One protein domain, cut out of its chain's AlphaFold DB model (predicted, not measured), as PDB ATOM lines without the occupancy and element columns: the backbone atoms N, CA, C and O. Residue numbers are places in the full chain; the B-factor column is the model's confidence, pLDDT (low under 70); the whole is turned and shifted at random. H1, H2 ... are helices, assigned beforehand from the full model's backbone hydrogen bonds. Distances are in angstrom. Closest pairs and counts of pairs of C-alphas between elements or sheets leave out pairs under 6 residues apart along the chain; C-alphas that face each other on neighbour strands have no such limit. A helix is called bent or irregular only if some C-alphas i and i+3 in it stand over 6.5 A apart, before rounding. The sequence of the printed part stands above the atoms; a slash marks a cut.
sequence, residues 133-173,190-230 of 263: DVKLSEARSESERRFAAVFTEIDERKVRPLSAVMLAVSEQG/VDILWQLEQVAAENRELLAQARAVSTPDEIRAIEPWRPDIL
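What this domain is: This is residues 133 to 173 and 190 to 230 of the 263 residues of an uncharacterized protein of Desulfovibrionaceae bacterium (UniProt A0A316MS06). Two helices lie side by side and run opposite ways along a rod: the very long H1 with the shorter H2 beside part of its length, and the last residues of H1, 166 to 173, stick out at one end. Near the other end the short H3 packs beside the beginning of H1 and the end of H2, and after it residues 222 to 230 run back along the pair. The printed part has 82 residues, with three named helices in the order H1, H2, H3 and no named strand, and its class is all helix. It is loose, with a radius of gyration of the C-alphas of 16.4 A, and spans 57 by 18 by 18 A.

How they stand to each other: H1, residues 133 to 173, is the longest helix and has a kink of 28 degrees near residue 159. It is neither bent nor irregular, but only just: C-alphas 157 and 160 are 6.4 A apart. H2, residues 190 to 212, touches H1, with the C-alphas of Ile 154 and Leu 196 the closest at 6.3 A. The two stand at a shallow tilt of 16 degrees and run opposite ways. H3, residues 216 to 221, touches H1 at residues 135 to 143 alone, and the closest C-alphas are those of Leu 136 and Pro 216, 5.1 A apart. H1 and H3 run the same way at a steep tilt of 38 degrees. H2 and H3 touch only at the corner by their link, and there the closest C-alphas are those of Ala 210 and Ile 219, 4.9 A apart; of H2, residues 210 to 211 alone touch H3. In H2 and H3 every O i to N i+4 pair is within hydrogen-bond range, and in H1 35 of 37 are.

Where its parts are: H1 has 41 residues and measures 57.2 A from C-alpha 133 at (-60.173, 26.382, -44.849) to C-alpha 173 at (-13.163, 53.145, -26.283). H2 has 23 residues and measures 33.0 A. H3 has 6 residues, measures 8.8 A and ends with C-alpha 221 at (-43.424, 21.982, -49.981).

The domain as a whole: The two C-alphas farthest apart are those of Asp 133 and Gly 173, 57.2 A. Without residues 166 to 173, which stand free, the body has 74 residues and spans 47 by 17 by 15 A. Residues 174 to 189 are not printed, and across this cut C-alphas 173 and 190 are 19.6 A apart. The link from H2 to H3 is tight, with 3 residues. The mean pLDDT of the printed part is 88.2, and residues 168 and 171 to 173 are under 70.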
ATOM      1  N   ASP A 133     -60.636  25.189 -45.562       88.38
ATOM      2  CA  ASP A 133     -60.173  26.382 -44.849       88.38
ATOM      3  C   ASP A 133     -59.416  26.021 -43.567       88.38
ATOM      4  O   ASP A 133     -58.342  26.567 -43.311       88.38
ATOM      5  N   VAL A 134     -59.910  25.037 -42.809       90.88
ATOM      6  CA  VAL A 134     -59.232  24.557 -41.599       90.88
ATOM      7  C   VAL A 134     -57.917  23.870 -41.968       90.88
ATOM      8  O   VAL A 134     -56.887  24.169 -41.365       90.88
ATOM      9  N   LYS A 135     -57.912  23.003 -42.994       90.69
ATOM     10  CA  LYS A 135     -56.678  22.368 -43.503       90.69
ATOM     11  C   LYS A 135     -55.646  23.414 -43.948       90.69
ATOM     12  O   LYS A 135     -54.461  23.276 -43.650       90.69
ATOM     13  N   LEU A 136     -56.092  24.462 -44.640       91.00
ATOM     14  CA  LEU A 136     -55.241  25.552 -45.117       91.00
ATOM     15  C   LEU A 136     -54.666  26.373 -43.956       91.00
ATOM     16  O   LEU A 136     -53.468  26.651 -43.926       91.00
ATOM     17  N   SER A 137     -55.504  26.734 -42.983       91.75
ATOM     18  CA  SER A 137     -55.092  27.481 -41.791       91.75
ATOM     19  C   SER A 137     -54.067  26.714 -40.955       91.75
ATOM     20  O   SER A 137     -53.088  27.292 -40.479       91.75
ATOM     21  N   GLU A 138     -54.255  25.406 -40.788       93.19
ATOM     22  CA  GLU A 138     -53.297  24.551 -40.087       93.19
ATOM     23  C   GLU A 138     -51.962  24.456 -40.820       93.19
ATOM     24  O   GLU A 138     -50.922  24.620 -40.185       93.19
ATOM     25  N   ALA A 139     -51.977  24.264 -42.144       93.75
ATOM     26  CA  ALA A 139     -50.756  24.226 -42.945       93.75
ATOM     27  C   ALA A 139     -49.972  25.545 -42.853       93.75
ATOM     28  O   ALA A 139     -48.752  25.527 -42.679       93.75
ATOM     29  N   ARG A 140     -50.660  26.696 -42.887       93.19
ATOM     30  CA  ARG A 140     -50.027  28.009 -42.662       93.19
ATOM     31  C   ARG A 140     -49.404  28.104 -41.276       93.19
ATOM     32  O   ARG A 140     -48.237  28.460 -41.161       93.19
ATOM     33  N   SER A 141     -50.152  27.722 -40.245       94.50
ATOM     34  CA  SER A 141     -49.686  27.784 -38.854       94.50
ATOM     35  C   SER A 141     -48.502  26.844 -38.594       94.50
ATOM     36  O   SER A 141     -47.630  27.119 -37.773       94.50
ATOM     37  N   GLU A 142     -48.460  25.690 -39.259       94.56
ATOM     38  CA  GLU A 142     -47.322  24.771 -39.240       94.56
ATOM     39  C   GLU A 142     -46.104  25.357 -39.960       94.56
ATOM     40  O   GLU A 142     -45.002  25.336 -39.414       94.56
ATOM     41  N   SER A 143     -46.297  25.927 -41.150       94.31
ATOM     42  CA  SER A 143     -45.233  26.601 -41.892       94.31
ATOM     43  C   SER A 143     -44.617  27.741 -41.082       94.31
ATOM     44  O   SER A 143     -43.411  27.751 -40.852       94.31
ATOM     45  N   GLU A 144     -45.442  28.626 -40.524       95.19
ATOM     46  CA  GLU A 144     -44.983  29.731 -39.678       95.19
ATOM     47  C   GLU A 144     -44.176  29.252 -38.471       95.19
ATOM     48  O   GLU A 144     -43.152  29.852 -38.158       95.19
ATOM     49  N   ARG A 145     -44.568  28.140 -37.836       96.81
ATOM     50  CA  ARG A 145     -43.781  27.532 -36.752       96.81
ATOM     51  C   ARG A 145     -42.425  27.012 -37.233       96.81
ATOM     52  O   ARG A 145     -41.429  27.229 -36.545       96.81
ATOM     53  N   ARG A 146     -42.362  26.364 -38.403       95.06
ATOM     54  CA  ARG A 146     -41.095  25.893 -39.002       95.06
ATOM     55  C   ARG A 146     -40.148  27.059 -39.300       95.06
ATOM     56  O   ARG A 146     -38.969  26.982 -38.960       95.06
ATOM     57  N   PHE A 147     -40.661  28.147 -39.877       95.44
ATOM     58  CA  PHE A 147     -39.882  29.360 -40.145       95.44
ATOM     59  C   PHE A 147     -39.475  30.087 -38.859       95.44
ATOM     60  O   PHE A 147     -38.323  30.491 -38.732       95.44
ATOM     61  N   ALA A 148     -40.374  30.198 -37.877       96.06
ATOM     62  CA  ALA A 148     -40.070  30.795 -36.577       96.06
ATOM     63  C   ALA A 148     -38.912  30.072 -35.876       96.06
ATOM     64  O   ALA A 148     -38.022  30.733 -35.357       96.06
ATOM     65  N   ALA A 149     -38.871  28.737 -35.930       94.44
ATOM     66  CA  ALA A 149     -37.752  27.969 -35.386       94.44
ATOM     67  C   ALA A 149     -36.405  28.330 -36.043       94.44
ATOM     68  O   ALA A 149     -35.403  28.438 -35.344       94.44
ATOM     69  N   VAL A 150     -36.375  28.558 -37.364       94.06
ATOM     70  CA  VAL A 150     -35.151  28.994 -38.065       94.06
ATOM     71  C   VAL A 150     -34.764  30.421 -37.692       94.06
ATOM     72  O   VAL A 150     -33.586  30.692 -37.483       94.06
ATOM     73  N   PHE A 151     -35.726  31.338 -37.573       93.81
ATOM     74  CA  PHE A 151     -35.427  32.703 -37.134       93.81
ATOM     75  C   PHE A 151     -34.862  32.734 -35.712       93.81
ATOM     76  O   PHE A 151     -33.866  33.416 -35.487       93.81
ATOM     77  N   THR A 152     -35.413  31.935 -34.794       94.12
ATOM     78  CA  THR A 152     -34.852  31.770 -33.447       94.12
ATOM     79  C   THR A 152     -33.415  31.248 -33.497       94.12
ATOM     80  O   THR A 152     -32.545  31.805 -32.839       94.12
ATOM     81  N   GLU A 153     -33.138  30.229 -34.314       92.69
ATOM     82  CA  GLU A 153     -31.789  29.667 -34.484       92.69
ATOM     83  C   GLU A 153     -30.790  30.708 -35.029       92.69
ATOM     84  O   GLU A 153     -29.656  30.812 -34.552       92.69
ATOM     85  N   ILE A 154     -31.216  31.530 -35.994       91.62
ATOM     86  CA  ILE A 154     -30.420  32.648 -36.521       91.62
ATOM     87  C   ILE A 154     -30.143  33.680 -35.423       91.62
ATOM     88  O   ILE A 154     -28.997  34.112 -35.270       91.62
ATOM     89  N   ASP A 155     -31.168  34.078 -34.671       91.00
ATOM     90  CA  ASP A 155     -31.047  35.084 -33.615       91.00
ATOM     91  C   ASP A 155     -30.097  34.610 -32.512       91.00
ATOM     92  O   ASP A 155     -29.178  35.343 -32.141       91.00
ATOM     93  N   GLU A 156     -30.228  33.360 -32.064       89.50
ATOM     94  CA  GLU A 156     -29.308  32.732 -31.110       89.50
ATOM     95  C   GLU A 156     -27.864  32.732 -31.625       89.50
ATOM     96  O   GLU A 156     -26.926  33.053 -30.885       89.50
ATOM     97  N   ARG A 157     -27.663  32.437 -32.914       86.50
ATOM     98  CA  ARG A 157     -26.329  32.408 -33.520       86.50
ATOM     99  C   ARG A 157     -25.713  33.797 -33.686       86.50
ATOM    100  O   ARG A 157     -24.490  33.917 -33.618       86.50
ATOM    101  N   LYS A 158     -26.526  34.847 -33.832       86.31
ATOM    102  CA  LYS A 158     -26.070  36.249 -33.868       86.31
ATOM    103  C   LYS A 158     -25.586  36.756 -32.504       86.31
ATOM    104  O   LYS A 158     -24.731  37.641 -32.470       86.31
ATOM    105  N   VAL A 159     -26.064  36.198 -31.385       86.38
ATOM    106  CA  VAL A 159     -25.720  36.681 -30.028       86.38
ATOM    107  C   VAL A 159     -24.209  36.692 -29.776       86.38
ATOM    108  O   VAL A 159     -23.674  37.679 -29.268       86.38
ATOM    109  N   ARG A 160     -23.501  35.612 -30.132       78.62
ATOM    110  CA  ARG A 160     -22.051  35.498 -29.886       78.62
ATOM    111  C   ARG A 160     -21.210  36.527 -30.652       78.62
ATOM    112  O   ARG A 160     -20.478  37.260 -29.986       78.62
ATOM    113  N   PRO A 161     -21.285  36.619 -31.995       76.94
ATOM    114  CA  PRO A 161     -20.519  37.616 -32.737       76.94
ATOM    115  C   PRO A 161     -20.882  39.043 -32.316       76.94
ATOM    116  O   PRO A 161     -19.980  39.848 -32.123       76.94
ATOM    117  N   LEU A 162     -22.159  39.355 -32.057       80.00
ATOM    118  CA  LEU A 162     -22.554  40.683 -31.562       80.00
ATOM    119  C   LEU A 162     -21.950  41.017 -30.192       80.00
ATOM    120  O   LEU A 162     -21.528  42.149 -29.967       80.00
ATOM    121  N   SER A 163     -21.861  40.039 -29.289       78.31
ATOM    122  CA  SER A 163     -21.216  40.233 -27.984       78.31
ATOM    123  C   SER A 163     -19.716  40.510 -28.129       78.31
ATOM    124  O   SER A 163     -19.187  41.379 -27.438       78.31
ATOM    125  N   ALA A 164     -19.040  39.824 -29.059       74.69
ATOM    126  CA  ALA A 164     -17.634  40.074 -29.378       74.69
ATOM    127  C   ALA A 164     -17.422  41.476 -29.980       74.69
ATOM    128  O   ALA A 164     -16.531  42.194 -29.531       74.69
ATOM    129  N   VAL A 165     -18.285  41.903 -30.916       71.69
ATOM    130  CA  VAL A 165     -18.291  43.277 -31.461       71.69
ATOM    131  C   VAL A 165     -18.408  44.294 -30.322       71.69
ATOM    132  O   VAL A 165     -17.633  45.243 -30.246       71.69
ATOM    133  N   MET A 166     -19.373  44.104 -29.418       76.88
ATOM    134  CA  MET A 166     -19.667  45.054 -28.345       76.88
ATOM    135  C   MET A 166     -18.537  45.154 -27.310       76.88
ATOM    136  O   MET A 166     -18.221  46.255 -26.847       76.88
ATOM    137  N   LEU A 167     -17.901  44.027 -26.973       78.19
ATOM    138  CA  LEU A 167     -16.722  44.000 -26.108       78.19
ATOM    139  C   LEU A 167     -15.560  44.757 -26.755       78.19
ATOM    140  O   LEU A 167     -14.982  45.643 -26.131       78.19
ATOM    141  N   ALA A 168     -15.283  44.479 -28.025       68.19
ATOM    142  CA  ALA A 168     -14.165  45.081 -28.730       68.19
ATOM    143  C   ALA A 168     -14.368  46.597 -28.958       68.19
ATOM    144  O   ALA A 168     -13.434  47.373 -28.780       68.19
ATOM    145  N   VAL A 169     -15.599  47.061 -29.221       71.31
ATOM    146  CA  VAL A 169     -15.944  48.501 -29.233       71.31
ATOM    147  C   VAL A 169     -15.706  49.151 -27.862       71.31
ATOM    148  O   VAL A 169     -15.213  50.278 -27.785       71.31
ATOM    149  N   SER A 170     -16.019  48.446 -26.773       73.81
ATOM    150  CA  SER A 170     -15.780  48.937 -25.408       73.81
ATOM    151  C   SER A 170     -14.281  49.023 -25.090       73.81
ATOM    152  O   SER A 170     -13.823  50.010 -24.513       73.81
ATOM    153  N   GLU A 171     -13.500  48.031 -25.523       67.06
ATOM    154  CA  GLU A 171     -12.040  48.000 -25.387       67.06
ATOM    155  C   GLU A 171     -11.353  49.048 -26.268       67.06
ATOM    156  O   GLU A 171     -10.411  49.685 -25.813       67.06
ATOM    157  N   GLN A 172     -11.847  49.319 -27.480       62.22
ATOM    158  CA  GLN A 172     -11.370  50.427 -28.313       62.22
ATOM    159  C   GLN A 172     -11.709  51.796 -27.729       62.22
ATOM    160  O   GLN A 172     -10.895  52.709 -27.831       62.22
ATOM    161  N   GLY A 173     -12.862  51.950 -27.074       56.41
ATOM    162  CA  GLY A 173     -13.163  53.145 -26.283       56.41
ATOM    163  C   GLY A 173     -12.139  53.383 -25.164       56.41
ATOM    164  O   GLY A 173     -11.828  54.530 -24.849       56.41
ATOM    165  N   VAL A 190     -17.830  39.386 -39.257       74.81
ATOM    166  CA  VAL A 190     -18.773  40.267 -39.957       74.81
ATOM    167  C   VAL A 190     -19.333  39.508 -41.144       74.81
ATOM    168  O   VAL A 190     -20.524  39.609 -41.428       74.81
ATOM    169  N   ASP A 191     -18.499  38.670 -41.751       79.50
ATOM    170  CA  ASP A 191     -18.883  37.708 -42.769       79.50
ATOM    171  C   ASP A 191     -19.964  36.746 -42.260       79.50
ATOM    172  O   ASP A 191     -20.969  36.557 -42.944       79.50
ATOM    173  N   ILE A 192     -19.847  36.203 -41.038       82.19
ATOM    174  CA  ILE A 192     -20.893  35.355 -40.435       82.19
ATOM    175  C   ILE A 192     -22.161  36.161 -40.154       82.19
ATOM    176  O   ILE A 192     -23.257  35.681 -40.434       82.19
ATOM    177  N   LEU A 193     -22.052  37.376 -39.609       84.88
ATOM    178  CA  LEU A 193     -23.225  38.222 -39.347       84.88
ATOM    179  C   LEU A 193     -23.974  38.574 -40.637       84.88
ATOM    180  O   LEU A 193     -25.204  38.502 -40.674       84.88
ATOM    181  N   TRP A 194     -23.238  38.917 -41.691       87.31
ATOM    182  CA  TRP A 194     -23.790  39.196 -43.010       87.31
ATOM    183  C   TRP A 194     -24.427  37.945 -43.619       87.31
ATOM    184  O   TRP A 194     -25.565  38.014 -44.082       87.31
ATOM    185  N   GLN A 195     -23.758  36.791 -43.544       88.81
ATOM    186  CA  GLN A 195     -24.313  35.515 -43.999       88.81
ATOM    187  C   GLN A 195     -25.610  35.174 -43.254       88.81
ATOM    188  O   GLN A 195     -26.605  34.853 -43.895       88.81
ATOM    189  N   LEU A 196     -25.660  35.311 -41.926       90.88
ATOM    190  CA  LEU A 196     -26.877  35.068 -41.140       90.88
ATOM    191  C   LEU A 196     -28.020  36.026 -41.500       90.88
ATOM    192  O   LEU A 196     -29.184  35.625 -41.462       90.88
ATOM    193  N   GLU A 197     -27.720  37.275 -41.866       92.06
ATOM    194  CA  GLU A 197     -28.746  38.196 -42.360       92.06
ATOM    195  C   GLU A 197     -29.253  37.811 -43.754       92.06
ATOM    196  O   GLU A 197     -30.458  37.884 -43.984       92.06
ATOM    197  N   GLN A 198     -28.386  37.335 -44.655       92.44
ATOM    198  CA  GLN A 198     -28.819  36.795 -45.952       92.44
ATOM    199  C   GLN A 198     -29.748  35.590 -45.766       92.44
ATOM    200  O   GLN A 198     -30.835  35.554 -46.337       92.44
ATOM    201  N   VAL A 199     -29.388  34.657 -44.878       92.94
ATOM    202  CA  VAL A 199     -30.238  33.503 -44.540       92.94
ATOM    203  C   VAL A 199     -31.587  33.942 -43.973       92.94
ATOM    204  O   VAL A 199     -32.621  33.362 -44.309       92.94
ATOM    205  N   ALA A 200     -31.615  34.984 -43.138       94.06
ATOM    206  CA  ALA A 200     -32.865  35.544 -42.639       94.06
ATOM    207  C   ALA A 200     -33.696  36.191 -43.760       94.06
ATOM    208  O   ALA A 200     -34.912  36.012 -43.796       94.06
ATOM    209  N   ALA A 201     -33.069  36.932 -44.675       95.25
ATOM    210  CA  ALA A 201     -33.745  37.570 -45.801       95.25
ATOM    211  C   ALA A 201     -34.377  36.542 -46.751       95.25
ATOM    212  O   ALA A 201     -35.559  36.659 -47.073       95.25
ATOM    213  N   GLU A 202     -33.640  35.494 -47.117       95.12
ATOM    214  CA  GLU A 202     -34.151  34.409 -47.959       95.12
ATOM    215  C   GLU A 202     -35.303  33.657 -47.280       95.12
ATOM    216  O   GLU A 202     -36.338  33.410 -47.896       95.12
ATOM    217  N   ASN A 203     -35.197  33.372 -45.980       95.75
ATOM    218  CA  ASN A 203     -36.283  32.725 -45.241       95.75
ATOM    219  C   ASN A 203     -37.530  33.612 -45.084       95.75
ATOM    220  O   ASN A 203     -38.643  33.086 -45.029       95.75
ATOM    221  N   ARG A 204     -37.390  34.944 -45.039       96.94
ATOM    222  CA  ARG A 204     -38.545  35.863 -45.073       96.94
ATOM    223  C   ARG A 204     -39.267  35.792 -46.415       96.94
ATOM    224  O   ARG A 204     -40.497  35.798 -46.431       96.94
ATOM    225  N   GLU A 205     -38.517  35.692 -47.507       96.75
ATOM    226  CA  GLU A 205     -39.067  35.550 -48.855       96.75
ATOM    227  C   GLU A 205     -39.767  34.193 -49.033       96.75
ATOM    228  O   GLU A 205     -40.924  34.145 -49.447       96.75
ATOM    229  N   LEU A 206     -39.140  33.093 -48.608       95.56
ATOM    230  CA  LEU A 206     -39.761  31.763 -48.621       95.56
ATOM    231  C   LEU A 206     -41.036  31.717 -47.764       95.56
ATOM    232  O   LEU A 206     -42.051  31.164 -48.186       95.56
ATOM    233  N   LEU A 207     -41.040  32.358 -46.591       95.94
ATOM    234  CA  LEU A 207     -42.249  32.479 -45.776       95.94
ATOM    235  C   LEU A 207     -43.339  33.308 -46.478       95.94
ATOM    236  O   LEU A 207     -44.523  32.976 -46.379       95.94
ATOM    237  N   ALA A 208     -42.976  34.378 -47.188       95.81
ATOM    238  CA  ALA A 208     -43.927  35.165 -47.968       95.81
ATOM    239  C   ALA A 208     -44.552  34.332 -49.099       95.81
ATOM    240  O   ALA A 208     -45.774  34.352 -49.269       95.81
ATOM    241  N   GLN A 209     -43.748  33.525 -49.796       95.19
ATOM    242  CA  GLN A 209     -44.224  32.575 -50.805       95.19
ATOM    243  C   GLN A 209     -45.163  31.531 -50.189       95.19
ATOM    244  O   GLN A 209     -46.261  31.313 -50.704       95.19
ATOM    245  N   ALA A 210     -44.804  30.968 -49.029       94.06
ATOM    246  CA  ALA A 210     -45.646  30.027 -48.292       94.06
ATOM    247  C   ALA A 210     -46.981  30.644 -47.838       94.06
ATOM    248  O   ALA A 210     -47.989  29.953 -47.742       94.06
ATOM    249  N   ARG A 211     -47.031  31.953 -47.571       92.62
ATOM    250  CA  ARG A 211     -48.283  32.656 -47.243       92.62
ATOM    251  C   ARG A 211     -49.146  32.950 -48.471       92.62
ATOM    252  O   ARG A 211     -50.369  32.998 -48.337       92.62
ATOM    253  N   ALA A 212     -48.527  33.149 -49.636       93.94
ATOM    254  CA  ALA A 212     -49.207  33.502 -50.881       93.94
ATOM    255  C   ALA A 212     -49.920  32.313 -51.546       93.94
ATOM    256  O   ALA A 212     -50.930  32.495 -52.227       93.94
ATOM    257  N   VAL A 213     -49.420  31.094 -51.338       94.88
ATOM    258  CA  VAL A 213     -50.044  29.875 -51.868       94.88
ATOM    259  C   VAL A 213     -51.378  29.559 -51.178       94.88
ATOM    260  O   VAL A 213     -51.654  29.953 -50.035       94.88
ATOM    261  N   SER A 214     -52.247  28.862 -51.912       92.19
ATOM    262  CA  SER A 214     -53.645  28.616 -51.521       92.19
ATOM    263  C   SER A 214     -53.955  27.148 -51.238       92.19
ATOM    264  O   SER A 214     -55.091  26.831 -50.887       92.19
ATOM    265  N   THR A 215     -52.969  26.257 -51.358       92.56
ATOM    266  CA  THR A 215     -53.147  24.833 -51.069       92.56
ATOM    267  C   THR A 215     -52.258  24.383 -49.903       92.56
ATOM    268  O   THR A 215     -51.120  24.840 -49.782       92.56
ATOM    269  N   PRO A 216     -52.747  23.481 -49.028       92.88
ATOM    270  CA  PRO A 216     -51.943  22.937 -47.933       92.88
ATOM    271  C   PRO A 216     -50.639  22.273 -48.392       92.88
ATOM    272  O   PRO A 216     -49.621  22.401 -47.716       92.88
ATOM    273  N   ASP A 217     -50.661  21.577 -49.528       93.06
ATOM    274  CA  ASP A 217     -49.506  20.820 -50.015       93.06
ATOM    275  C   ASP A 217     -48.410  21.740 -50.568       93.06
ATOM    276  O   ASP A 217     -47.235  21.536 -50.265       93.06
ATOM    277  N   GLU A 218     -48.774  22.815 -51.275       93.88
ATOM    278  CA  GLU A 218     -47.811  23.839 -51.708       93.88
ATOM    279  C   GLU A 218     -47.176  24.560 -50.511       93.88
ATOM    280  O   GLU A 218     -45.971  24.800 -50.508       93.88
ATOM    281  N   ILE A 219     -47.952  24.852 -49.456       93.69
ATOM    282  CA  ILE A 219     -47.413  25.449 -48.219       93.69
ATOM    283  C   ILE A 219     -46.378  24.524 -47.575       93.69
ATOM    284  O   ILE A 219     -45.359  24.981 -47.053       93.69
ATOM    285  N   ARG A 220     -46.651  23.217 -47.565       92.56
ATOM    286  CA  ARG A 220     -45.765  22.220 -46.952       92.56
ATOM    287  C   ARG A 220     -44.475  22.038 -47.738       92.56
ATOM    288  O   ARG A 220     -43.436  21.894 -47.096       92.56
ATOM    289  N   ALA A 221     -44.557  22.100 -49.067       95.19
ATOM    290  CA  ALA A 221     -43.424  21.982 -49.981       95.19
ATOM    291  C   ALA A 221     -42.424  23.144 -49.873       95.19
ATOM    292  O   ALA A 221     -41.251  22.970 -50.194       95.19
ATOM    293  N   ILE A 222     -42.867  24.321 -49.419       94.31
ATOM    294  CA  ILE A 222     -41.980  25.461 -49.177       94.31
ATOM    295  C   ILE A 222     -41.337  25.292 -47.798       94.31
ATOM    296  O   ILE A 222     -41.944  25.558 -46.756       94.31
ATOM    297  N   GLU A 223     -40.101  24.799 -47.802       93.06
ATOM    298  CA  GLU A 223     -39.313  24.560 -46.597       93.06
ATOM    299  C   GLU A 223     -38.385  25.740 -46.273       93.06
ATOM    300  O   GLU A 223     -37.909  26.422 -47.183       93.06
ATOM    301  N   PRO A 224     -38.089  25.982 -44.983       93.69
ATOM    302  CA  PRO A 224     -37.058  26.934 -44.598       93.69
ATOM    303  C   PRO A 224     -35.685  26.535 -45.147       93.69
ATOM    304  O   PRO A 224     -35.244  25.396 -44.980       93.69
ATOM    305  N   TRP A 225     -34.970  27.493 -45.731       92.62
ATOM    306  CA  TRP A 225     -33.590  27.296 -46.145       92.62
ATOM    307  C   TRP A 225     -32.672  27.223 -44.923       92.62
ATOM    308  O   TRP A 225     -32.619  28.139 -44.097       92.62
ATOM    309  N   ARG A 226     -31.941  26.109 -44.818       90.88
ATOM    310  CA  ARG A 226     -31.024  25.803 -43.716       90.88
ATOM    311  C   ARG A 226     -29.621  25.486 -44.249       90.88
ATOM    312  O   ARG A 226     -29.307  24.318 -44.464       90.88
ATOM    313  N   PRO A 227     -28.781  26.502 -44.498       86.69
ATOM    314  CA  PRO A 227     -27.407  26.291 -44.949       86.69
ATOM    315  C   PRO A 227     -26.485  25.788 -43.833       86.69
ATOM    316  O   PRO A 227     -26.803  25.891 -42.647       86.69
ATOM    317  N   ASP A 228     -25.290  25.316 -44.204       81.38
ATOM    318  CA  ASP A 228     -24.305  24.752 -43.265       81.38
ATOM    319  C   ASP A 228     -23.862  25.729 -42.169       81.38
ATOM    320  O   ASP A 228     -23.469  25.329 -41.075       81.38
ATOM    321  N   ILE A 229     -23.963  27.037 -42.413       76.00
ATOM    322  CA  ILE A 229     -23.736  28.060 -41.386       76.00
ATOM    323  C   ILE A 229     -24.797  28.038 -40.278       76.00
ATOM    324  O   ILE A 229     -24.682  28.802 -39.340       76.00
ATOM    325  N   LEU A 230     -25.839  27.215 -40.349       73.56
ATOM    326  CA  LEU A 230     -26.737  26.955 -39.223       73.56
ATOM    327  C   LEU A 230     -26.378  25.633 -38.527       73.56
ATOM    328  O   LEU A 230     -26.394  25.565 -37.303       73.56
TER     329      LEU A 230